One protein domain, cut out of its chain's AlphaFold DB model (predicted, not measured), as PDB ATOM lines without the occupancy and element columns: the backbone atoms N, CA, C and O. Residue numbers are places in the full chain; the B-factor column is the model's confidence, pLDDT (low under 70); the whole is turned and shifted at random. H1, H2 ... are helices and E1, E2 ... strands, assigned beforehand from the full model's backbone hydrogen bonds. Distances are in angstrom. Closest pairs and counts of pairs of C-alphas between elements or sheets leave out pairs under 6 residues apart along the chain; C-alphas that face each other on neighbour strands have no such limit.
ATOM      1  N   ALA A 398     198.767 149.645 152.493       90.06
ATOM      2  CA  ALA A 398     199.561 150.674 153.130       90.06
ATOM      3  C   ALA A 398     200.792 150.081 153.807       90.06
ATOM      4  O   ALA A 398     200.819 148.906 154.178       90.06
ATOM      5  N   ASP A 399     201.831 150.892 153.923       91.56
ATOM      6  CA  ASP A 399     203.044 150.560 154.648       91.56
ATOM      7  C   ASP A 399     203.664 151.813 155.267       91.56
ATOM      8  O   ASP A 399     203.540 152.930 154.756       91.56
ATOM      9  N   PHE A 400     204.334 151.638 156.404       91.75
ATOM     10  CA  PHE A 400     205.095 152.727 157.006       91.75
ATOM     11  C   PHE A 400     206.439 152.888 156.310       91.75
ATOM     12  O   PHE A 400     207.204 151.926 156.170       91.75
ATOM     13  N   ARG A 401     206.742 154.121 155.909       92.38
ATOM     14  CA  ARG A 401     207.980 154.497 155.227       92.38
ATOM     15  C   ARG A 401     208.624 155.700 155.893       92.38
ATOM     16  O   ARG A 401     207.960 156.502 156.546       92.38
ATOM     17  N   VAL A 402     209.928 155.829 155.709       92.25
ATOM     18  CA  VAL A 402     210.657 157.053 156.015       92.25
ATOM     19  C   VAL A 402     210.696 157.899 154.750       92.25
ATOM     20  O   VAL A 402     211.045 157.425 153.671       92.25
ATOM     21  N   MET A 403     210.332 159.164 154.885       90.38
ATOM     22  CA  MET A 403     210.484 160.181 153.861       90.38
ATOM     23  C   MET A 403     211.556 161.168 154.314       90.38
ATOM     24  O   MET A 403     211.478 161.695 155.419       90.38
ATOM     25  N   THR A 404     212.533 161.448 153.460       90.31
ATOM     26  CA  THR A 404     213.589 162.437 153.718       90.31
ATOM     27  C   THR A 404     213.535 163.553 152.684       90.31
ATOM     28  O   THR A 404     212.991 163.373 151.593       90.31
ATOM     29  N   THR A 405     214.074 164.720 153.025       85.69
ATOM     30  CA  THR A 405     214.093 165.887 152.127       85.69
ATOM     31  C   THR A 405     214.912 165.612 150.866       85.69
ATOM     32  O   THR A 405     214.463 165.926 149.766       85.69
ATOM     33  N   ASN A 406     216.059 164.943 151.010       85.62
ATOM     34  CA  ASN A 406     216.967 164.664 149.894       85.62
ATOM     35  C   ASN A 406     216.648 163.351 149.162       85.62
ATOM     36  O   ASN A 406     216.825 163.257 147.951       85.62
ATOM     37  N   GLY A 407     216.193 162.323 149.887       84.25
ATOM     38  CA  GLY A 407     215.968 160.978 149.346       84.25
ATOM     39  C   GLY A 407     214.529 160.684 148.919       84.25
ATOM     40  O   GLY A 407     214.270 159.611 148.379       84.25
ATOM     41  N   GLY A 408     213.582 161.596 149.166       88.56
ATOM     42  CA  GLY A 408     212.160 161.333 148.948       88.56
ATOM     43  C   GLY A 408     211.635 160.225 149.865       88.56
ATOM     44  O   GLY A 408     212.099 160.073 150.996       88.56
ATOM     45  N   VAL A 409     210.642 159.465 149.394       89.31
ATOM     46  CA  VAL A 409     210.081 158.318 150.128       89.31
ATOM     47  C   VAL A 409     210.968 157.093 149.903       89.31
ATOM     48  O   VAL A 409     211.084 156.611 148.778       89.31
ATOM     49  N   LEU A 410     211.573 156.577 150.971       91.75
ATOM     50  CA  LEU A 410     212.407 155.377 150.921       91.75
ATOM     51  C   LEU A 410     211.558 154.120 150.679       91.75
ATOM     52  O   LEU A 410     210.357 154.104 150.963       91.75
ATOM     53  N   SER A 411     212.165 153.039 150.180       91.50
ATOM     54  CA  SER A 411     211.494 151.733 150.142       91.50
ATOM     55  C   SER A 411     211.155 151.259 151.562       91.50
ATOM     56  O   SER A 411     211.667 151.784 152.559       91.50
ATOM     57  N   ARG A 412     210.285 150.251 151.677       90.88
ATOM     58  CA  ARG A 412     209.961 149.655 152.976       90.88
ATOM     59  C   ARG A 412     211.209 149.066 153.635       90.88
ATOM     60  O   ARG A 412     211.458 149.329 154.808       90.88
ATOM     61  N   GLU A 413     212.008 148.324 152.880       92.44
ATOM     62  CA  GLU A 413     213.249 147.690 153.332       92.44
ATOM     63  C   GLU A 413     214.274 148.735 153.772       92.44
ATOM     64  O   GLU A 413     214.859 148.603 154.844       92.44
ATOM     65  N   GLU A 414     214.439 149.806 152.991       94.06
ATOM     66  CA  GLU A 414     215.322 150.928 153.326       94.06
ATOM     67  C   GLU A 414     214.868 151.626 154.612       94.06
ATOM     68  O   GLU A 414     215.676 151.864 155.505       94.06
ATOM     69  N   SER A 415     213.564 151.886 154.746       93.94
ATOM     70  CA  SER A 415     212.969 152.506 155.936       93.94
ATOM     71  C   SER A 415     213.176 151.649 157.186       93.94
ATOM     72  O   SER A 415     213.604 152.147 158.224       93.94
ATOM     73  N   VAL A 416     212.901 150.346 157.088       93.38
ATOM     74  CA  VAL A 416     213.067 149.388 158.189       93.38
ATOM     75  C   VAL A 416     214.537 149.223 158.556       93.38
ATOM     76  O   VAL A 416     214.856 149.128 159.741       93.38
ATOM     77  N   SER A 417     215.434 149.179 157.570       94.44
ATOM     78  CA  SER A 417     216.874 149.098 157.807       94.44
ATOM     79  C   SER A 417     217.372 150.345 158.532       94.44
ATOM     80  O   SER A 417     218.032 150.222 159.560       94.44
ATOM     81  N   LEU A 418     216.990 151.528 158.046       94.12
ATOM     82  CA  LEU A 418     217.379 152.813 158.619       94.12
ATOM     83  C   LEU A 418     216.884 152.970 160.064       94.12
ATOM     84  O   LEU A 418     217.656 153.326 160.946       94.12
ATOM     85  N   MET A 419     215.615 152.651 160.331       94.31
ATOM     86  CA  MET A 419     215.015 152.815 161.664       94.31
ATOM     87  C   MET A 419     215.425 151.733 162.674       94.31
ATOM     88  O   MET A 419     215.211 151.900 163.872       94.31
ATOM     89  N   ASN A 420     215.999 150.612 162.223       94.06
ATOM     90  CA  ASN A 420     216.552 149.582 163.110       94.06
ATOM     91  C   ASN A 420     218.068 149.688 163.297       94.06
ATOM     92  O   ASN A 420     218.631 148.873 164.028       94.06
ATOM     93  N   GLU A 421     218.725 150.646 162.651       94.75
ATOM     94  CA  GLU A 421     220.136 150.914 162.892       94.75
ATOM     95  C   GLU A 421     220.337 151.394 164.335       94.75
ATOM     96  O   GLU A 421     219.527 152.154 164.874       94.75
ATOM     97  N   GLU A 422     221.398 150.920 164.979       94.81
ATOM     98  CA  GLU A 422     221.723 151.282 166.354       94.81
ATOM     99  C   GLU A 422     222.669 152.483 166.390       94.81
ATOM    100  O   GLU A 422     223.732 152.463 165.772       94.81
ATOM    101  N   VAL A 423     222.308 153.499 167.169       94.44
ATOM    102  CA  VAL A 423     223.145 154.661 167.477       94.44
ATOM    103  C   VAL A 423     223.570 154.629 168.939       94.44
ATOM    104  O   VAL A 423     222.827 154.168 169.812       94.44
ATOM    105  N   ASN A 424     224.784 155.107 169.208       94.62
ATOM    106  CA  ASN A 424     225.279 155.254 170.573       94.62
ATOM    107  C   ASN A 424     224.491 156.359 171.291       94.62
ATOM    108  O   ASN A 424     224.136 157.371 170.690       94.62
ATOM    109  N   LYS A 433     217.916 152.232 169.052       92.38
ATOM    110  CA  LYS A 433     217.510 152.354 167.646       92.38
ATOM    111  C   LYS A 433     217.475 153.826 167.221       92.38
ATOM    112  O   LYS A 433     217.182 154.698 168.051       92.38
ATOM    113  N   LYS A 434     217.745 154.086 165.940       92.88
ATOM    114  CA  LYS A 434     217.568 155.406 165.330       92.88
ATOM    115  C   LYS A 434     216.132 155.898 165.497       92.88
ATOM    116  O   LYS A 434     215.155 155.160 165.382       92.88
ATOM    117  N   THR A 435     216.025 157.186 165.756       92.25
ATOM    118  CA  THR A 435     214.807 157.988 165.770       92.25
ATOM    119  C   THR A 435     214.805 158.892 164.543       92.25
ATOM    120  O   THR A 435     215.827 159.053 163.878       92.25
ATOM    121  N   LEU A 436     213.672 159.530 164.240       91.62
ATOM    122  CA  LEU A 436     213.627 160.494 163.137       91.62
ATOM    123  C   LEU A 436     214.576 161.688 163.353       91.62
ATOM    124  O   LEU A 436     215.066 162.242 162.375       91.62
ATOM    125  N   ASN A 437     214.870 162.051 164.609       91.50
ATOM    126  CA  ASN A 437     215.813 163.125 164.940       91.50
ATOM    127  C   ASN A 437     217.253 162.753 164.571       91.50
ATOM    128  O   ASN A 437     217.979 163.601 164.074       91.50
ATOM    129  N   ASP A 438     217.638 161.481 164.717       91.69
ATOM    130  CA  ASP A 438     218.980 161.010 164.326       91.69
ATOM    131  C   ASP A 438     219.174 160.997 162.801       91.69
ATOM    132  O   ASP A 438     220.285 160.864 162.307       91.69
ATOM    133  N   ILE A 439     218.083 161.091 162.033       89.56
ATOM    134  CA  ILE A 439     218.126 161.199 160.569       89.56
ATOM    135  C   ILE A 439     218.266 162.670 160.143       89.56
ATOM    136  O   ILE A 439     218.744 162.945 159.043       89.56
ATOM    137  N   GLN A 440     217.892 163.616 161.014       85.00
ATOM    138  CA  GLN A 440     217.932 165.061 160.779       85.00
ATOM    139  C   GLN A 440     219.361 165.634 160.883       85.00
ATOM    140  O   GLN A 440     219.590 166.682 161.480       85.00
ATOM    141  N   GLU A 441     220.347 164.971 160.291       75.00
ATOM    142  CA  GLU A 441     221.709 165.496 160.190       75.00
ATOM    143  C   GLU A 441     221.872 166.291 158.881       75.00
ATOM    144  O   GLU A 441     221.327 165.932 157.833       75.00
ATOM    145  N   ASN A 442     222.612 167.406 158.924       71.19
ATOM    146  CA  ASN A 442     222.950 168.242 157.757       71.19
ATOM    147  C   ASN A 442     221.748 168.808 156.967       71.19
ATOM    148  O   ASN A 442     221.803 168.943 155.745       71.19
ATOM    149  N   GLY A 443     220.648 169.140 157.651       77.00
ATOM    150  CA  GLY A 443     219.461 169.743 157.026       77.00
ATOM    151  C   GLY A 443     218.544 168.753 156.299       77.00
ATOM    152  O   GLY A 443     217.594 169.170 155.639       77.00
ATOM    153  N   ASN A 444     218.786 167.444 156.421       83.06
ATOM    154  CA  ASN A 444     217.924 166.428 155.828       83.06
ATOM    155  C   ASN A 444     216.731 166.117 156.746       83.06
ATOM    156  O   ASN A 444     216.740 165.147 157.497       83.06
ATOM    157  N   GLU A 445     215.687 166.948 156.706       89.44
ATOM    158  CA  GLU A 445     214.495 166.699 157.524       89.44
ATOM    159  C   GLU A 445     213.839 165.354 157.155       89.44
ATOM    160  O   GLU A 445     213.769 164.983 155.974       89.44
ATOM    161  N   ALA A 446     213.324 164.642 158.160       91.50
ATOM    162  CA  ALA A 446     212.781 163.296 158.024       91.50
ATOM    163  C   ALA A 446     211.334 163.216 158.522       91.50
ATOM    164  O   ALA A 446     210.870 164.001 159.349       91.50
ATOM    165  N   SER A 447     210.571 162.271 157.990       90.50
ATOM    166  CA  SER A 447     209.191 162.018 158.394       90.50
ATOM    167  C   SER A 447     208.877 160.534 158.319       90.50
ATOM    168  O   SER A 447     209.262 159.869 157.361       90.50
ATOM    169  N   ALA A 448     208.147 160.018 159.302       90.94
ATOM    170  CA  ALA A 448     207.468 158.739 159.180       90.94
ATOM    171  C   ALA A 448     206.129 158.973 158.478       90.94
ATOM    172  O   ALA A 448     205.298 159.762 158.939       90.94
ATOM    173  N   VAL A 449     205.919 158.291 157.360       90.38
ATOM    174  CA  VAL A 449     204.706 158.400 156.553       90.38
ATOM    175  C   VAL A 449     204.022 157.051 156.451       90.38
ATOM    176  O   VAL A 449     204.679 156.031 156.261       90.38
ATOM    177  N   LEU A 450     202.698 157.050 156.537       91.25
ATOM    178  CA  LEU A 450     201.882 155.949 156.057       91.25
ATOM    179  C   LEU A 450     201.700 156.149 154.550       91.25
ATOM    180  O   LEU A 450     200.990 157.059 154.115       91.25
ATOM    181  N   ASN A 451     202.390 155.333 153.762       90.81
ATOM    182  CA  ASN A 451     202.268 155.318 152.315       90.81
ATOM    183  C   ASN A 451     201.139 154.367 151.922       90.81
ATOM    184  O   ASN A 451     201.243 153.163 152.109       90.81
ATOM    185  N   ILE A 452     200.061 154.927 151.386       89.38
ATOM    186  CA  ILE A 452     198.879 154.199 150.934       89.38
ATOM    187  C   ILE A 452     198.969 154.079 149.417       89.38
ATOM    188  O   ILE A 452     198.955 155.095 148.729       89.38
ATOM    189  N   GLN A 453     199.031 152.866 148.880       88.50
ATOM    190  CA  GLN A 453     199.079 152.603 147.443       88.50
ATOM    191  C   GLN A 453     197.728 152.091 146.953       88.50
ATOM    192  O   GLN A 453     197.146 151.192 147.548       88.50
ATOM    193  N   GLY A 454     197.221 152.641 145.850       86.56
ATOM    194  CA  GLY A 454     195.975 152.194 145.234       86.56
ATOM    195  C   GLY A 454     195.598 153.033 144.017       86.56
ATOM    196  O   GLY A 454     195.637 154.259 144.048       86.56
ATOM    197  N   SER A 455     195.160 152.391 142.932       83.31
ATOM    198  CA  SER A 455     194.799 153.081 141.676       83.31
ATOM    199  C   SER A 455     193.571 153.991 141.792       83.31
ATOM    200  O   SER A 455     193.333 154.846 140.931       83.31
ATOM    201  N   SER A 456     192.788 153.790 142.852       83.12
ATOM    202  CA  SER A 456     191.435 154.313 143.002       83.12
ATOM    203  C   SER A 456     191.221 155.040 144.326       83.12
ATOM    204  O   SER A 456     190.102 155.092 144.804       83.12
ATOM    205  N   LEU A 457     192.261 155.593 144.945       86.06
ATOM    206  CA  LEU A 457     192.131 156.356 146.192       86.06
ATOM    207  C   LEU A 457     191.219 157.587 146.007       86.06
ATOM    208  O   LEU A 457     191.291 158.255 144.976       86.06
ATOM    209  N   LYS A 458     190.357 157.871 146.994       85.94
ATOM    210  CA  LYS A 458     189.421 159.012 146.982       85.94
ATOM    211  C   LYS A 458     189.637 159.941 148.175       85.94
ATOM    212  O   LYS A 458     189.944 161.117 148.013       85.94
ATOM    213  N   GLU A 459     189.463 159.424 149.382       90.19
ATOM    214  CA  GLU A 459     189.656 160.176 150.623       90.19
ATOM    215  C   GLU A 459     190.126 159.232 151.720       90.19
ATOM    216  O   GLU A 459     189.863 158.038 151.671       90.19
ATOM    217  N   ALA A 460     190.803 159.759 152.724       91.12
ATOM    218  CA  ALA A 460     191.084 159.047 153.951       91.12
ATOM    219  C   ALA A 460     190.454 159.808 155.109       91.12
ATOM    220  O   ALA A 460     190.337 161.028 155.075       91.12
ATOM    221  N   VAL A 461     190.013 159.106 156.138       92.19
ATOM    222  CA  VAL A 461     189.435 159.729 157.323       92.19
ATOM    223  C   VAL A 461     190.190 159.207 158.530       92.19
ATOM    224  O   VAL A 461     190.195 158.002 158.766       92.19
ATOM    225  N   LEU A 462     190.841 160.107 159.264       93.56
ATOM    226  CA  LEU A 462     191.506 159.789 160.521       93.56
ATOM    227  C   LEU A 462     190.465 159.669 161.634       93.56
ATOM    228  O   LEU A 462     189.601 160.541 161.783       93.56
ATOM    229  N   PHE A 463     190.613 158.626 162.438       94.12
ATOM    230  CA  PHE A 463     189.844 158.363 163.640       94.12
ATOM    231  C   PHE A 463     190.762 158.140 164.842       94.12
ATOM    232  O   PHE A 463     191.917 157.738 164.689       94.12
ATOM    233  N   PHE A 464     190.215 158.378 166.032       93.81
ATOM    234  CA  PHE A 464     190.694 157.804 167.285       93.81
ATOM    235  C   PHE A 464     189.516 157.082 167.926       93.81
ATOM    236  O   PHE A 464     188.508 157.721 168.246       93.81
ATOM    237  N   GLU A 465     189.609 155.757 168.035       91.06
ATOM    238  CA  GLU A 465     188.438 154.919 168.311       91.06
ATOM    239  C   GLU A 465     187.273 155.316 167.385       91.06
ATOM    240  O   GLU A 465     187.459 155.495 166.186       91.06
ATOM    241  N   ASN A 466     186.073 155.542 167.911       87.56
ATOM    242  CA  ASN A 466     184.911 155.911 167.102       87.56
ATOM    243  C   ASN A 466     184.801 157.422 166.809       87.56
ATOM    244  O   ASN A 466     183.803 157.866 166.237       87.56
ATOM    245  N   ILE A 467     185.803 158.227 167.178       91.81
ATOM    246  CA  ILE A 467     185.781 159.683 167.001       91.81
ATOM    247  C   ILE A 467     186.411 160.042 165.660       91.81
ATOM    248  O   ILE A 467     187.602 159.833 165.438       91.81
ATOM    249  N   LYS A 468     185.611 160.619 164.761       94.69
ATOM    250  CA  LYS A 468     186.084 161.151 163.479       94.69
ATOM    251  C   LYS A 468     186.880 162.435 163.712       94.69
ATOM    252  O   LYS A 468     186.315 163.426 164.161       94.69
ATOM    253  N   LEU A 469     188.161 162.435 163.347       93.56
ATOM    254  CA  LEU A 469     189.076 163.547 163.620       93.56
ATOM    255  C   LEU A 469     189.266 164.459 162.407       93.56
ATOM    256  O   LEU A 469     189.042 165.662 162.490       93.56
ATOM    257  N   LYS A 470     189.678 163.900 161.264       91.69
ATOM    258  CA  LYS A 470     190.052 164.692 160.080       91.69
ATOM    259  C   LYS A 470     189.737 163.935 158.796       91.69
ATOM    260  O   LYS A 470     190.029 162.749 158.696       91.69
ATOM    261  N   VAL A 471     189.166 164.620 157.805       90.31
ATOM    262  CA  VAL A 471     189.069 164.102 156.430       90.31
ATOM    263  C   VAL A 471     190.284 164.594 155.648       90.31
ATOM    264  O   VAL A 471     190.598 165.782 155.658       90.31
ATOM    265  N   ILE A 472     190.968 163.667 154.998       87.44
ATOM    266  CA  ILE A 472     192.201 163.850 154.242       87.44
ATOM    267  C   ILE A 472     191.849 163.568 152.778       87.44
ATOM    268  O   ILE A 472     191.636 162.407 152.416       87.44
ATOM    269  N   PRO A 473     191.721 164.586 151.917       82.50
ATOM    270  CA  PRO A 473     191.474 164.338 150.504       82.50
ATOM    271  C   PRO A 473     192.695 163.629 149.906       82.50
ATOM    272  O   PRO A 473     193.801 164.166 149.929       82.50
ATOM    273  N   LEU A 474     192.501 162.426 149.361       80.31
ATOM    274  CA  LEU A 474     193.558 161.713 148.649       80.31
ATOM    275  C   LEU A 474     193.508 162.182 147.200       80.31
ATOM    276  O   LEU A 474     192.930 161.538 146.328       80.31
ATOM    277  N   GLN A 475     194.049 163.371 146.948       62.97
ATOM    278  CA  GLN A 475     194.286 163.793 145.573       62.97
ATOM    279  C   GLN A 475     195.351 162.872 144.969       62.97
ATOM    280  O   GLN A 475     196.331 162.551 145.640       62.97
ATOM    281  N   LYS A 476     195.187 162.464 143.699       61.38
ATOM    282  CA  LYS A 476     196.293 161.882 142.924       61.38
ATOM    283  C   LYS A 476     197.387 162.940 142.841       61.38
ATOM    284  O   LYS A 476     197.315 163.843 142.010       61.38
ATOM    285  N   GLY A 477     198.342 162.880 143.759       53.59
ATOM    286  CA  GLY A 477     199.440 163.823 143.790       53.59
ATOM    287  C   GLY A 477     200.253 163.675 142.513       53.59
ATOM    288  O   GLY A 477     200.797 162.612 142.242       53.59
ATOM    289  N   THR A 478     200.409 164.760 141.759       44.81
ATOM    290  CA  THR A 478     201.446 164.925 140.723       44.81
ATOM    291  C   THR A 478     202.828 165.149 141.344       44.81
ATOM    292  O   THR A 478     203.708 165.769 140.742       44.81
ATOM    293  N   ALA A 479     203.015 164.702 142.585       49.72
ATOM    294  CA  ALA A 479     204.169 165.026 143.385       49.72
ATOM    295  C   ALA A 479     205.387 164.304 142.798       49.72
ATOM    296  O   ALA A 479     205.572 163.104 142.991       49.72
ATOM    297  N   LYS A 480     206.192 165.060 142.040       52.09
ATOM    298  CA  LYS A 480     207.484 164.661 141.471       52.09
ATOM    299  C   LYS A 480     208.504 164.433 142.595       52.09
ATOM    300  O   LYS A 480     209.465 165.181 142.722       52.09
ATOM    301  N   PHE A 481     208.289 163.432 143.439       56.62
ATOM    302  CA  PHE A 481     209.306 162.931 144.360       56.62
ATOM    303  C   PHE A 481     209.919 161.676 143.750       56.62
ATOM    304  O   PHE A 481     209.213 160.889 143.127       56.62
ATOM    305  N   GLY A 482     211.241 161.527 143.868       56.47
ATOM    306  CA  GLY A 482     212.031 160.493 143.195       56.47
ATOM    307  C   GLY A 482     211.462 159.073 143.333       56.47
ATOM    308  O   GLY A 482     211.690 158.401 144.328       56.47
ATOM    309  N   ALA A 483     210.691 158.659 142.329       54.69
ATOM    310  CA  ALA A 483     210.431 157.328 141.768       54.69
ATOM    311  C   ALA A 483     210.596 156.030 142.612       54.69
ATOM    312  O   ALA A 483     210.959 155.003 142.043       54.69
ATOM    313  N   LYS A 484     210.294 155.993 143.918       71.56
ATOM    314  CA  LYS A 484     210.181 154.719 144.686       71.56
ATOM    315  C   LYS A 484     208.775 154.394 145.201       71.56
ATOM    316  O   LYS A 484     208.559 153.390 145.887       71.56
ATOM    317  N   VAL A 485     207.807 155.235 144.861       69.56
ATOM    318  CA  VAL A 485     206.377 155.044 145.123       69.56
ATOM    319  C   VAL A 485     205.670 154.953 143.771       69.56
ATOM    320  O   VAL A 485     206.011 155.706 142.863       69.56
ATOM    321  N   GLY A 486     204.776 153.974 143.594       69.25
ATOM    322  CA  GLY A 486     204.083 153.757 142.313       69.25
ATOM    323  C   GLY A 486     203.166 154.924 141.929       69.25
ATOM    324  O   GLY A 486     202.923 155.803 142.741       69.25
ATOM    325  N   ASP A 487     202.596 154.918 140.723       67.81
ATOM    326  CA  ASP A 487     201.883 156.079 140.140       67.81
ATOM    327  C   ASP A 487     200.580 156.504 140.852       67.81
ATOM    328  O   ASP A 487     199.971 157.520 140.508       67.81
ATOM    329  N   ALA A 488     200.106 155.726 141.824       76.38
ATOM    330  CA  ALA A 488     198.866 155.992 142.538       76.38
ATOM    331  C   ALA A 488     199.045 155.727 144.034       76.38
ATOM    332  O   ALA A 488     198.817 154.618 144.524       76.38
ATOM    333  N   PHE A 489     199.481 156.760 144.749       81.44
ATOM    334  CA  PHE A 489     199.727 156.709 146.181       81.44
ATOM    335  C   PHE A 489     199.225 157.971 146.885       81.44
ATOM    336  O   PHE A 489     199.026 159.019 146.267       81.44
ATOM    337  N   ALA A 490     199.047 157.858 148.193       83.69
ATOM    338  CA  ALA A 490     198.868 158.972 149.102       83.69
ATOM    339  C   ALA A 490     199.799 158.796 150.301       83.69
ATOM    340  O   ALA A 490     200.038 157.677 150.753       83.69
ATOM    341  N   LEU A 491     200.323 159.901 150.822       85.62
ATOM    342  CA  LEU A 491     201.174 159.901 152.008       85.62
ATOM    343  C   LEU A 491     200.427 160.591 153.139       85.62
ATOM    344  O   LEU A 491     199.955 161.714 152.974       85.62
ATOM    345  N   ILE A 492     200.353 159.929 154.287       86.31
ATOM    346  CA  ILE A 492     199.905 160.541 155.534       86.31
ATOM    347  C   ILE A 492     201.127 160.627 156.436       86.31
ATOM    348  O   ILE A 492     201.616 159.608 156.923       86.31
ATOM    349  N   VAL A 493     201.651 161.833 156.638       86.75
ATOM    350  CA  VAL A 493     202.711 162.055 157.626       86.75
ATOM    351  C   VAL A 493     202.141 161.770 159.006       86.75
ATOM    352  O   VAL A 493     201.096 162.300 159.358       86.75
ATOM    353  N   THR A 494     202.819 160.905 159.756       86.06
ATOM    354  CA  THR A 494     202.419 160.475 161.107       86.06
ATOM    355  C   THR A 494     203.345 161.036 162.178       86.06
ATOM    356  O   THR A 494     202.908 161.319 163.290       86.06
ATOM    357  N   ASN A 495     204.619 161.246 161.832       86.69
ATOM    358  CA  ASN A 495     205.615 161.900 162.671       86.69
ATOM    359  C   ASN A 495     206.634 162.624 161.777       86.69
ATOM    360  O   ASN A 495     206.956 162.134 160.693       86.69
ATOM    361  N   THR A 496     207.138 163.783 162.197       87.31
ATOM    362  CA  THR A 496     208.041 164.602 161.385       87.31
ATOM    363  C   THR A 496     209.015 165.409 162.235       87.31
ATOM    364  O   THR A 496     208.670 165.854 163.327       87.31
ATOM    365  N   THR A 497     210.225 165.611 161.712       86.75
ATOM    366  CA  THR A 497     211.211 166.559 162.255       86.75
ATOM    367  C   THR A 497     211.211 167.903 161.526       86.75
ATOM    368  O   THR A 497     212.031 168.776 161.809       86.75
ATOM    369  N   ARG A 498     210.290 168.078 160.572       80.50
ATOM    370  CA  ARG A 498     210.218 169.250 159.700       80.50
ATOM    371  C   ARG A 498     209.711 170.480 160.434       80.50
ATOM    372  O   ARG A 498     208.758 170.412 161.205       80.50
ATOM    373  N   THR A 499     210.297 171.627 160.106       73.00
ATOM    374  CA  THR A 499     209.924 172.927 160.691       73.00
ATOM    375  C   THR A 499     208.731 173.601 159.997       73.00
ATOM    376  O   THR A 499     208.072 174.449 160.597       73.00
ATOM    377  N   PHE A 500     208.387 173.200 158.762       60.69
ATOM    378  CA  PHE A 500     207.275 173.768 157.984       60.69
ATOM    379  C   PHE A 500     206.235 172.715 157.543       60.69
ATOM    380  O   PHE A 500     206.342 172.150 156.452       60.69
ATOM    381  N   PRO A 501     205.155 172.505 158.319       55.84
ATOM    382  CA  PRO A 501     204.140 171.477 158.063       55.84
ATOM    383  C   PRO A 501     203.092 171.871 157.001       55.84
ATOM    384  O   PRO A 501     201.956 171.417 157.057       55.84
ATOM    385  N   LYS A 502     203.420 172.717 156.006       54.03
ATOM    386  CA  LYS A 502     202.462 173.190 154.969       54.03
ATOM    387  C   LYS A 502     201.968 172.100 153.992       54.03
ATOM    388  O   LYS A 502     201.367 172.411 152.966       54.03
ATOM    389  N   TRP A 503     202.237 170.839 154.284       61.03
ATOM    390  CA  TRP A 503     201.812 169.691 153.496       61.03
ATOM    391  C   TRP A 503     200.395 169.264 153.918       61.03
ATOM    392  O   TRP A 503     199.846 169.758 154.905       61.03
ATOM    393  N   LEU A 504     199.787 168.328 153.186       58.78
ATOM    394  CA  LEU A 504     198.521 167.659 153.547       58.78
ATOM    395  C   LEU A 504     198.689 166.731 154.777       58.78
ATOM    396  O   LEU A 504     198.088 165.663 154.865       58.78
ATOM    397  N   ASP A 505     199.517 167.141 155.734       69.06
ATOM    398  CA  ASP A 505     199.983 166.344 156.851       69.06
ATOM    399  C   ASP A 505     198.899 166.221 157.920       69.06
ATOM    400  O   ASP A 505     198.073 167.115 158.174       69.06
ATOM    401  N   VAL A 506     198.886 165.061 158.559       75.50
ATOM    402  CA  VAL A 506     198.047 164.793 159.714       75.50
ATOM    403  C   VAL A 506     198.973 164.714 160.902       75.50
ATOM    404  O   VAL A 506     199.523 163.665 161.198       75.50
ATOM    405  N   ASP A 507     199.173 165.850 161.562       78.06
ATOM    406  CA  ASP A 507     199.961 165.912 162.786       78.06
ATOM    407  C   ASP A 507     199.252 165.123 163.898       78.06
ATOM    408  O   ASP A 507     198.448 165.665 164.655       78.06
ATOM    409  N   ILE A 508     199.502 163.810 163.956       84.19
ATOM    410  CA  ILE A 508     198.895 162.910 164.942       84.19
ATOM    411  C   ILE A 508     199.272 163.362 166.347       84.19
ATOM    412  O   ILE A 508     198.420 163.341 167.231       84.19
ATOM    413  N   LYS A 509     200.508 163.839 166.543       83.44
ATOM    414  CA  LYS A 509     200.958 164.385 167.823       83.44
ATOM    415  C   LYS A 509     200.125 165.606 168.209       83.44
ATOM    416  O   LYS A 509     199.540 165.607 169.285       83.44
ATOM    417  N   GLY A 510     200.000 166.598 167.331       86.00
ATOM    418  CA  GLY A 510     199.192 167.790 167.593       86.00
ATOM    419  C   GLY A 510     197.708 167.483 167.808       86.00
ATOM    420  O   GLY A 510     197.076 168.056 168.697       86.00
ATOM    421  N   ILE A 511     197.144 166.537 167.049       88.88
ATOM    422  CA  ILE A 511     195.757 166.084 167.226       88.88
ATOM    423  C   ILE A 511     195.583 165.388 168.575       88.88
ATOM    424  O   ILE A 511     194.624 165.674 169.289       88.88
ATOM    425  N   ARG A 512     196.513 164.511 168.951       89.44
ATOM    426  CA  ARG A 512     196.523 163.841 170.250       89.44
ATOM    427  C   ARG A 512     196.629 164.847 171.390       89.44
ATOM    428  O   ARG A 512     195.806 164.804 172.293       89.44
ATOM    429  N   ASP A 513     197.557 165.796 171.315       88.00
ATOM    430  CA  ASP A 513     197.712 166.857 172.316       88.00
ATOM    431  C   ASP A 513     196.443 167.717 172.436       88.00
ATOM    432  O   ASP A 513     196.077 168.156 173.528       88.00
ATOM    433  N   SER A 514     195.736 167.936 171.325       89.81
ATOM    434  CA  SER A 514     194.425 168.588 171.323       89.81
ATOM    435  C   SER A 514     193.358 167.739 172.024       89.81
ATOM    436  O   SER A 514     192.662 168.249 172.903       89.81
ATOM    437  N   LEU A 515     193.258 166.441 171.705       90.56
ATOM    438  CA  LEU A 515     192.319 165.515 172.352       90.56
ATOM    439  C   LEU A 515     192.562 165.432 173.862       90.56
ATOM    440  O   LEU A 515     191.602 165.566 174.617       90.56
ATOM    441  N   MET A 516     193.824 165.294 174.283       88.00
ATOM    442  CA  MET A 516     194.229 165.249 175.692       88.00
ATOM    443  C   MET A 516     193.781 166.494 176.461       88.00
ATOM    444  O   MET A 516     193.290 166.385 177.577       88.00
ATOM    445  N   ARG A 517     193.924 167.684 175.866       86.69
ATOM    446  CA  ARG A 517     193.603 168.947 176.549       86.69
ATOM    447  C   ARG A 517     192.127 169.329 176.518       86.69
ATOM    448  O   ARG A 517     191.704 170.097 177.374       86.69
ATOM    449  N   SER A 518     191.364 168.878 175.521       84.06
ATOM    450  CA  SER A 518     190.031 169.444 175.253       84.06
ATOM    451  C   SER A 518     188.870 168.457 175.288       84.06
ATOM    452  O   SER A 518     187.788 168.838 175.724       84.06
ATOM    453  N   VAL A 519     189.057 167.214 174.833       83.50
ATOM    454  CA  VAL A 519     187.934 166.282 174.604       83.50
ATOM    455  C   VAL A 519     188.009 165.063 175.516       83.50
ATOM    456  O   VAL A 519     186.992 164.625 176.045       83.50
ATOM    457  N   LEU A 520     189.204 164.503 175.694       88.06
ATOM    458  CA  LEU A 520     189.437 163.248 176.396       88.06
ATOM    459  C   LEU A 520     190.689 163.382 177.276       88.06
ATOM    460  O   LEU A 520     191.767 162.981 176.844       88.06
ATOM    461  N   PRO A 521     190.588 163.920 178.503       84.69
ATOM    462  CA  PRO A 521     191.737 164.025 179.411       84.69
ATOM    463  C   PRO A 521     192.297 162.654 179.810       84.69
ATOM    464  O   PRO A 521     193.487 162.515 180.067       84.69
ATOM    465  N   ASN A 522     191.458 161.617 179.793       91.62
ATOM    466  CA  ASN A 522     191.856 160.231 179.997       91.62
ATOM    467  C   ASN A 522     191.295 159.403 178.844       91.62
ATOM    468  O   ASN A 522     190.079 159.388 178.644       91.62
ATOM    469  N   ALA A 523     192.156 158.736 178.077       92.50
ATOM    470  CA  ALA A 523     191.720 157.894 176.970       92.50
ATOM    471  C   ALA A 523     192.651 156.706 176.751       92.50
ATOM    472  O   ALA A 523     193.844 156.754 177.046       92.50
ATOM    473  N   GLU A 524     192.091 155.655 176.170       93.75
ATOM    474  CA  GLU A 524     192.801 154.466 175.732       93.75
ATOM    475  C   GLU A 524     192.222 154.055 174.383       93.75
ATOM    476  O   GLU A 524     191.011 153.863 174.274       93.75
ATOM    477  N   GLY A 525     193.062 153.961 173.353       92.56
ATOM    478  CA  GLY A 525     192.571 153.597 172.035       92.56
ATOM    479  C   GLY A 525     193.583 153.660 170.902       92.56
ATOM    480  O   GLY A 525     194.770 153.903 171.101       92.56
ATOM    481  N   THR A 526     193.101 153.422 169.690       91.75
ATOM    482  CA  THR A 526     193.901 153.351 168.470       91.75
ATOM    483  C   THR A 526     193.566 154.503 167.532       91.75
ATOM    484  O   THR A 526     192.412 154.718 167.156       91.75
ATOM    485  N   PHE A 527     194.603 155.215 167.097       92.69
ATOM    486  CA  PHE A 527     194.561 156.048 165.906       92.69
ATOM    487  C   PHE A 527     194.587 155.156 164.675       92.69
ATOM    488  O   PHE A 527     195.505 154.354 164.492       92.69
ATOM    489  N   TYR A 528     193.603 155.322 163.807       92.69
ATOM    490  CA  TYR A 528     193.537 154.595 162.548       92.69
ATOM    491  C   TYR A 528     192.962 155.473 161.450       92.69
ATOM    492  O   TYR A 528     192.251 156.448 161.695       92.69
ATOM    493  N   VAL A 529     193.265 155.116 160.211       92.06
ATOM    494  CA  VAL A 529     192.730 155.791 159.036       92.06
ATOM    495  C   VAL A 529     191.823 154.837 158.283       92.06
ATOM    496  O   VAL A 529     192.203 153.709 157.991       92.06
ATOM    497  N   ILE A 530     190.624 155.304 157.941       91.19
ATOM    498  CA  ILE A 530     189.762 154.639 156.966       91.19
ATOM    499  C   ILE A 530     190.011 155.277 155.609       91.19
ATOM    500  O   ILE A 530     189.626 156.424 155.380       91.19
ATOM    501  N   VAL A 531     190.625 154.531 154.702       89.88
ATOM    502  CA  VAL A 531     190.786 154.919 153.304       89.88
ATOM    503  C   VAL A 531     189.543 154.513 152.537       89.88
ATOM    504  O   VAL A 531     189.166 153.346 152.518       89.88
ATOM    505  N   LYS A 532     188.917 155.493 151.896       88.50
ATOM    506  CA  LYS A 532     187.881 155.295 150.899       88.50
ATOM    507  C   LYS A 532     188.468 155.385 149.513       88.50
ATOM    508  O   LYS A 532     189.198 156.324 149.181       88.50
ATOM    509  N   ASP A 533     188.074 154.443 148.683       85.19
ATOM    510  CA  ASP A 533     188.404 154.460 147.273       85.19
ATOM    511  C   ASP A 533     187.228 154.979 146.415       85.19
ATOM    512  O   ASP A 533     186.168 155.368 146.916       85.19
ATOM    513  N   LEU A 534     187.417 155.040 145.097       79.88
ATOM    514  CA  LEU A 534     186.423 155.497 144.123       79.88
ATOM    515  C   LEU A 534     185.217 154.548 144.011       79.88
ATOM    516  O   LEU A 534     184.208 154.924 143.414       79.88
ATOM    517  N   PHE A 535     185.301 153.350 144.594       75.69
ATOM    518  CA  PHE A 535     184.217 152.372 144.717       75.69
ATOM    519  C   PHE A 535     183.592 152.398 146.114       75.69
ATOM    520  O   PHE A 535     182.832 151.501 146.474       75.69
ATOM    521  N   ASN A 536     183.926 153.420 146.912       77.75
ATOM    522  CA  ASN A 536     183.452 153.608 148.275       77.75
ATOM    523  C   ASN A 536     183.775 152.421 149.205       77.75
ATOM    524  O   ASN A 536     183.127 152.263 150.241       77.75
ATOM    525  N   ARG A 537     184.782 151.607 148.855       81.56
ATOM    526  CA  ARG A 537     185.336 150.574 149.735       81.56
ATOM    527  C   ARG A 537     186.096 151.273 150.846       81.56
ATOM    528  O   ARG A 537     186.828 152.219 150.572       81.56
ATOM    529  N   MET A 538     185.884 150.842 152.082       84.88
ATOM    530  CA  MET A 538     186.506 151.414 153.272       84.88
ATOM    531  C   MET A 538     187.546 150.442 153.793       84.88
ATOM    532  O   MET A 538     187.190 149.325 154.128       84.88
ATOM    533  N   ILE A 539     188.797 150.876 153.886       86.62
ATOM    534  CA  ILE A 539     189.911 150.038 154.328       86.62
ATOM    535  C   ILE A 539     190.516 150.689 155.557       86.62
ATOM    536  O   ILE A 539     190.895 151.862 155.509       86.62
ATOM    537  N   ARG A 540     190.576 149.953 156.665       89.31
ATOM    538  CA  ARG A 540     191.140 150.445 157.920       89.31
ATOM    539  C   ARG A 540     192.636 150.140 157.984       89.31
ATOM    540  O   ARG A 540     193.041 148.992 157.852       89.31
ATOM    541  N   PHE A 541     193.431 151.170 158.253       88.94
ATOM    542  CA  PHE A 541     194.854 151.064 158.552       88.94
ATOM    543  C   PHE A 541     195.121 151.607 159.950       88.94
ATOM    544  O   PHE A 541     194.974 152.808 160.192       88.94
ATOM    545  N   ASP A 542     195.503 150.723 160.866       89.50
ATOM    546  CA  ASP A 542     195.889 151.102 162.222       89.50
ATOM    547  C   ASP A 542     197.257 151.783 162.208       89.50
ATOM    548  O   ASP A 542     198.210 151.280 161.607       89.50
ATOM    549  N   ILE A 543     197.337 152.940 162.866       89.44
ATOM    550  CA  ILE A 543     198.545 153.758 162.921       89.44
ATOM    551  C   ILE A 543     199.255 153.565 164.250       89.44
ATOM    552  O   ILE A 543     200.381 153.084 164.283       89.44
ATOM    553  N   GLU A 544     198.618 153.948 165.347       89.12
ATOM    554  CA  GLU A 544     199.245 153.971 166.664       89.12
ATOM    555  C   GLU A 544     198.197 153.647 167.715       89.12
ATOM    556  O   GLU A 544     197.105 154.209 167.694       89.12
ATOM    557  N   TYR A 545     198.541 152.776 168.658       89.62
ATOM    558  CA  TYR A 545     197.782 152.668 169.892       89.62
ATOM    559  C   TYR A 545     198.372 153.608 170.945       89.62
ATOM    560  O   TYR A 545     199.585 153.601 171.183       89.62
ATOM    561  N   SER A 546     197.507 154.373 171.600       88.00
ATOM    562  CA  SER A 546     197.863 155.366 172.604       88.00
ATOM    563  C   SER A 546     196.951 155.243 173.828       88.00
ATOM    564  O   SER A 546     195.741 155.049 173.718       88.00
ATOM    565  N   LYS A 547     197.536 155.408 175.009       91.81
ATOM    566  CA  LYS A 547     196.850 155.523 176.292       91.81
ATOM    567  C   LYS A 547     197.419 156.715 177.038       91.81
ATOM    568  O   LYS A 547     198.637 156.865 177.131       91.81
ATOM    569  N   TRP A 548     196.547 157.553 177.576       91.56
ATOM    570  CA  TRP A 548     196.964 158.684 178.385       91.56
ATOM    571  C   TRP A 548     196.028 158.922 179.559       91.56
ATOM    572  O   TRP A 548     194.837 158.600 179.528       91.56
ATOM    573  N   THR A 549     196.594 159.486 180.616       88.00
ATOM    574  CA  THR A 549     195.861 159.904 181.805       88.00
ATOM    575  C   THR A 549     196.374 161.269 182.225       88.00
ATOM    576  O   THR A 549     197.570 161.437 182.470       88.00
ATOM    577  N   TYR A 550     195.471 162.238 182.270       83.62
ATOM    578  CA  TYR A 550     195.741 163.596 182.699       83.62
ATOM    579  C   TYR A 550     195.296 163.747 184.152       83.62
ATOM    580  O   TYR A 550     194.113 163.619 184.476       83.62
ATOM    581  N   SER A 551     196.258 164.008 185.034       81.31
ATOM    582  CA  SER A 551     196.005 164.292 186.445       81.31
ATOM    583  C   SER A 551     196.484 165.697 186.788       81.31
ATOM    584  O   SER A 551     197.662 166.013 186.618       81.31
ATOM    585  N   LEU A 552     195.568 166.523 187.297       75.12
ATOM    586  CA  LEU A 552     195.907 167.792 187.932       75.12
ATOM    587  C   LEU A 552     196.293 167.498 189.379       75.12
ATOM    588  O   LEU A 552     195.448 167.128 190.196       75.12
ATOM    589  N   THR A 553     197.574 167.629 189.704       73.00
ATOM    590  CA  THR A 553     198.003 167.668 191.102       73.00
ATOM    591  C   THR A 553     197.691 169.052 191.662       73.00
ATOM    592  O   THR A 553     198.298 170.036 191.254       73.00
ATOM    593  N   ASN A 554     196.720 169.127 192.580       61.25
ATOM    594  CA  ASN A 554     196.331 170.353 193.289       61.25
ATOM    595  C   ASN A 554     197.363 170.729 194.364       61.25
ATOM    596  O   ASN A 554     197.017 170.840 195.540       61.25
ATOM    597  N   ASP A 555     198.628 170.895 193.982       73.19
ATOM    598  CA  ASP A 555     199.603 171.493 194.886       73.19
ATOM    599  C   ASP A 555     199.406 173.022 194.836       73.19
ATOM    600  O   ASP A 555     199.521 173.595 193.748       73.19
ATOM    601  N   PRO A 556     199.071 173.716 195.946       62.16
ATOM    602  CA  PRO A 556     198.644 175.128 195.945       62.16
ATOM    603  C   PRO A 556     199.670 176.172 195.453       62.16
ATOM    604  O   PRO A 556     199.454 177.366 195.637       62.16
ATOM    605  N   GLY A 557     200.775 175.760 194.831       69.12
ATOM    606  CA  GLY A 557     201.795 176.647 194.268       69.12
ATOM    607  C   GLY A 557     202.461 176.146 192.985       69.12
ATOM    608  O   GLY A 557     203.343 176.835 192.481       69.12
ATOM    609  N   ASP A 558     202.069 174.986 192.447       64.88
ATOM    610  CA  ASP A 558     202.709 174.392 191.267       64.88
ATOM    611  C   ASP A 558     201.648 173.655 190.435       64.88
ATOM    612  O   ASP A 558     201.357 172.479 190.652       64.88
ATOM    613  N   LEU A 559     201.022 174.366 189.488       53.53
ATOM    614  CA  LEU A 559     200.160 173.762 188.466       53.53
ATOM    615  C   LEU A 559     201.040 172.966 187.492       53.53
ATOM    616  O   LEU A 559     201.309 173.396 186.371       53.53
ATOM    617  N   LYS A 560     201.550 171.823 187.950       71.69
ATOM    618  CA  LYS A 560     202.216 170.846 187.097       71.69
ATOM    619  C   LYS A 560     201.193 169.846 186.601       71.69
ATOM    620  O   LYS A 560     200.630 169.066 187.366       71.69
ATOM    621  N   ASP A 561     201.008 169.860 185.294       73.00
ATOM    622  CA  ASP A 561     200.262 168.839 184.582       73.00
ATOM    623  C   ASP A 561     201.060 167.533 184.624       73.00
ATOM    624  O   ASP A 561     202.096 167.405 183.966       73.00
ATOM    625  N   ASN A 562     200.587 166.551 185.393       77.00
ATOM    626  CA  ASN A 562     201.130 165.200 185.330       77.00
ATOM    627  C   ASN A 562     200.366 164.415 184.264       77.00
ATOM    628  O   ASN A 562     199.207 164.035 184.456       77.00
ATOM    629  N   ILE A 563     201.036 164.186 183.132       78.62
ATOM    630  CA  ILE A 563     200.515 163.407 182.009       78.62
ATOM    631  C   ILE A 563     201.234 162.063 181.985       78.62
ATOM    632  O   ILE A 563     202.406 161.980 181.622       78.62
ATOM    633  N   ASN A 564     200.514 160.999 182.334       83.62
ATOM    634  CA  ASN A 564     200.996 159.642 182.109       83.62
ATOM    635  C   ASN A 564     200.655 159.240 180.680       83.62
ATOM    636  O   ASN A 564     199.487 159.257 180.294       83.62
ATOM    637  N   TYR A 565     201.676 158.891 179.901       82.94
ATOM    638  CA  TYR A 565     201.549 158.632 178.473       82.94
ATOM    639  C   TYR A 565     202.190 157.300 178.085       82.94
ATOM    640  O   TYR A 565     203.352 157.045 178.397       82.94
ATOM    641  N   LEU A 566     201.440 156.473 177.359       83.31
ATOM    642  CA  LEU A 566     201.904 155.203 176.821       83.31
ATOM    643  C   LEU A 566     201.487 155.084 175.354       83.31
ATOM    644  O   LEU A 566     200.307 155.170 175.027       83.31
ATOM    645  N   SER A 567     202.449 154.828 174.471       78.94
ATOM    646  CA  SER A 567     202.178 154.521 173.064       78.94
ATOM    647  C   SER A 567     202.934 153.309 172.588       78.94
ATOM    648  O   SER A 567     204.133 153.183 172.840       78.94
ATOM    649  N   TYR A 568     202.244 152.476 171.819       77.81
ATOM    650  CA  TYR A 568     202.836 151.321 171.170       77.81
ATOM    651  C   TYR A 568     202.810 151.513 169.657       77.81
ATOM    652  O   TYR A 568     201.752 151.601 169.032       77.81
ATOM    653  N   ILE A 569     204.011 151.562 169.084       78.44
ATOM    654  CA  ILE A 569     204.255 151.718 167.655       78.44
ATOM    655  C   ILE A 569     205.175 150.582 167.217       78.44
ATOM    656  O   ILE A 569     206.304 150.486 167.695       78.44
TER     657      ILE A 569
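What this domain is: This is residues 398 to 424 and 433 to 569 of the 758 residues of an uncharacterized protein of Pedobacter sp. YR016 (UniProt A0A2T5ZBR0). Two strongly twisted sheets, E5 E4 E7 E8 E9 and E1 E3 E6, stand partly face to face with their strands crossed, as a loose sandwich from which the hairpin E8 and E9 runs on as a long arm; at its tip, residues 554 to 559 stick out. H3 packs over one face of the larger sheet, while H1 and H2 pack on the smaller one, with short E2 beyond them. The printed part has 164 residues, with named elements in the order E1 H1 E2 H2 E3 E4 E5 E6 H3 E7 E8 E9; both sheets are antiparallel and the class is mixed, helices and strands. It is compact, with a radius of gyration of the C-alphas of 17.6 A, and spans 58 by 45 by 26 A.

Where its parts are: E1, residues 398 to 404, begins at C-alpha 398 (199.561, 150.674, 153.130). H1 is residues 412 to 419, E2 422 to 424 and H2 436 to 439. E3, residues 446 to 453, is 20.3 A long and bends by 50 degrees at residue 450. E4 is residues 457 to 464, E5 467 to 473, E6 489 to 496 and H3 508 to 518. E7, residues 522 to 533, is 33.4 A long. E8, residues 538 to 552, is 39.5 A long and bends by 61 degrees at residue 541. E9, residues 561 to 568, ends at C-alpha 568 (202.836, 151.321, 171.170).

How they stand to each other: In the larger sheet E4 and E5 form a hairpin, with N 462 and O 470 within hydrogen-bond range at 2.8 A, and E4 and E7 are antiparallel neighbours, with N 461 and O 530 within hydrogen-bond range at 2.8 A. E7, E8 and E9 form a meander, each strand the antiparallel neighbour of the one before, with N 525 and O 546 at 2.9 A and N 547 and O 566 at 2.8 A. In the smaller sheet N 401 and O 449 of E1 and E3, and N 450 and O 492 of E3 and E6, are each 2.8 A apart. The two sheets' facing parts are 10.3 A centre to centre, their strands at 48 degrees. H3 is on the larger sheet; the closest C-alphas of H3 and E6 are those of Ile 508 and Thr 494, 5.7 A. H1 has a height of 7.6 A over the smaller sheet, and H2, only just over E3 with 3 of its C-alphas, 8.0 A. E2 pairs with no named strand. Every O i to N i+4 pair is within hydrogen-bond range in H1 and H3; H2 is too short for one.

The domain as a whole: The C-alphas farthest apart, of Asp 487 and Pro 556, are 59.1 A apart. Residues 425 to 432 are not printed, with 8.8 A between C-alphas 424 and 433. The links E5 to E6 and E6 to H3 are long. Mean pLDDT of the printed part is 83.2; 23 residues are under 70, among them 475 to 483 and 500 to 505.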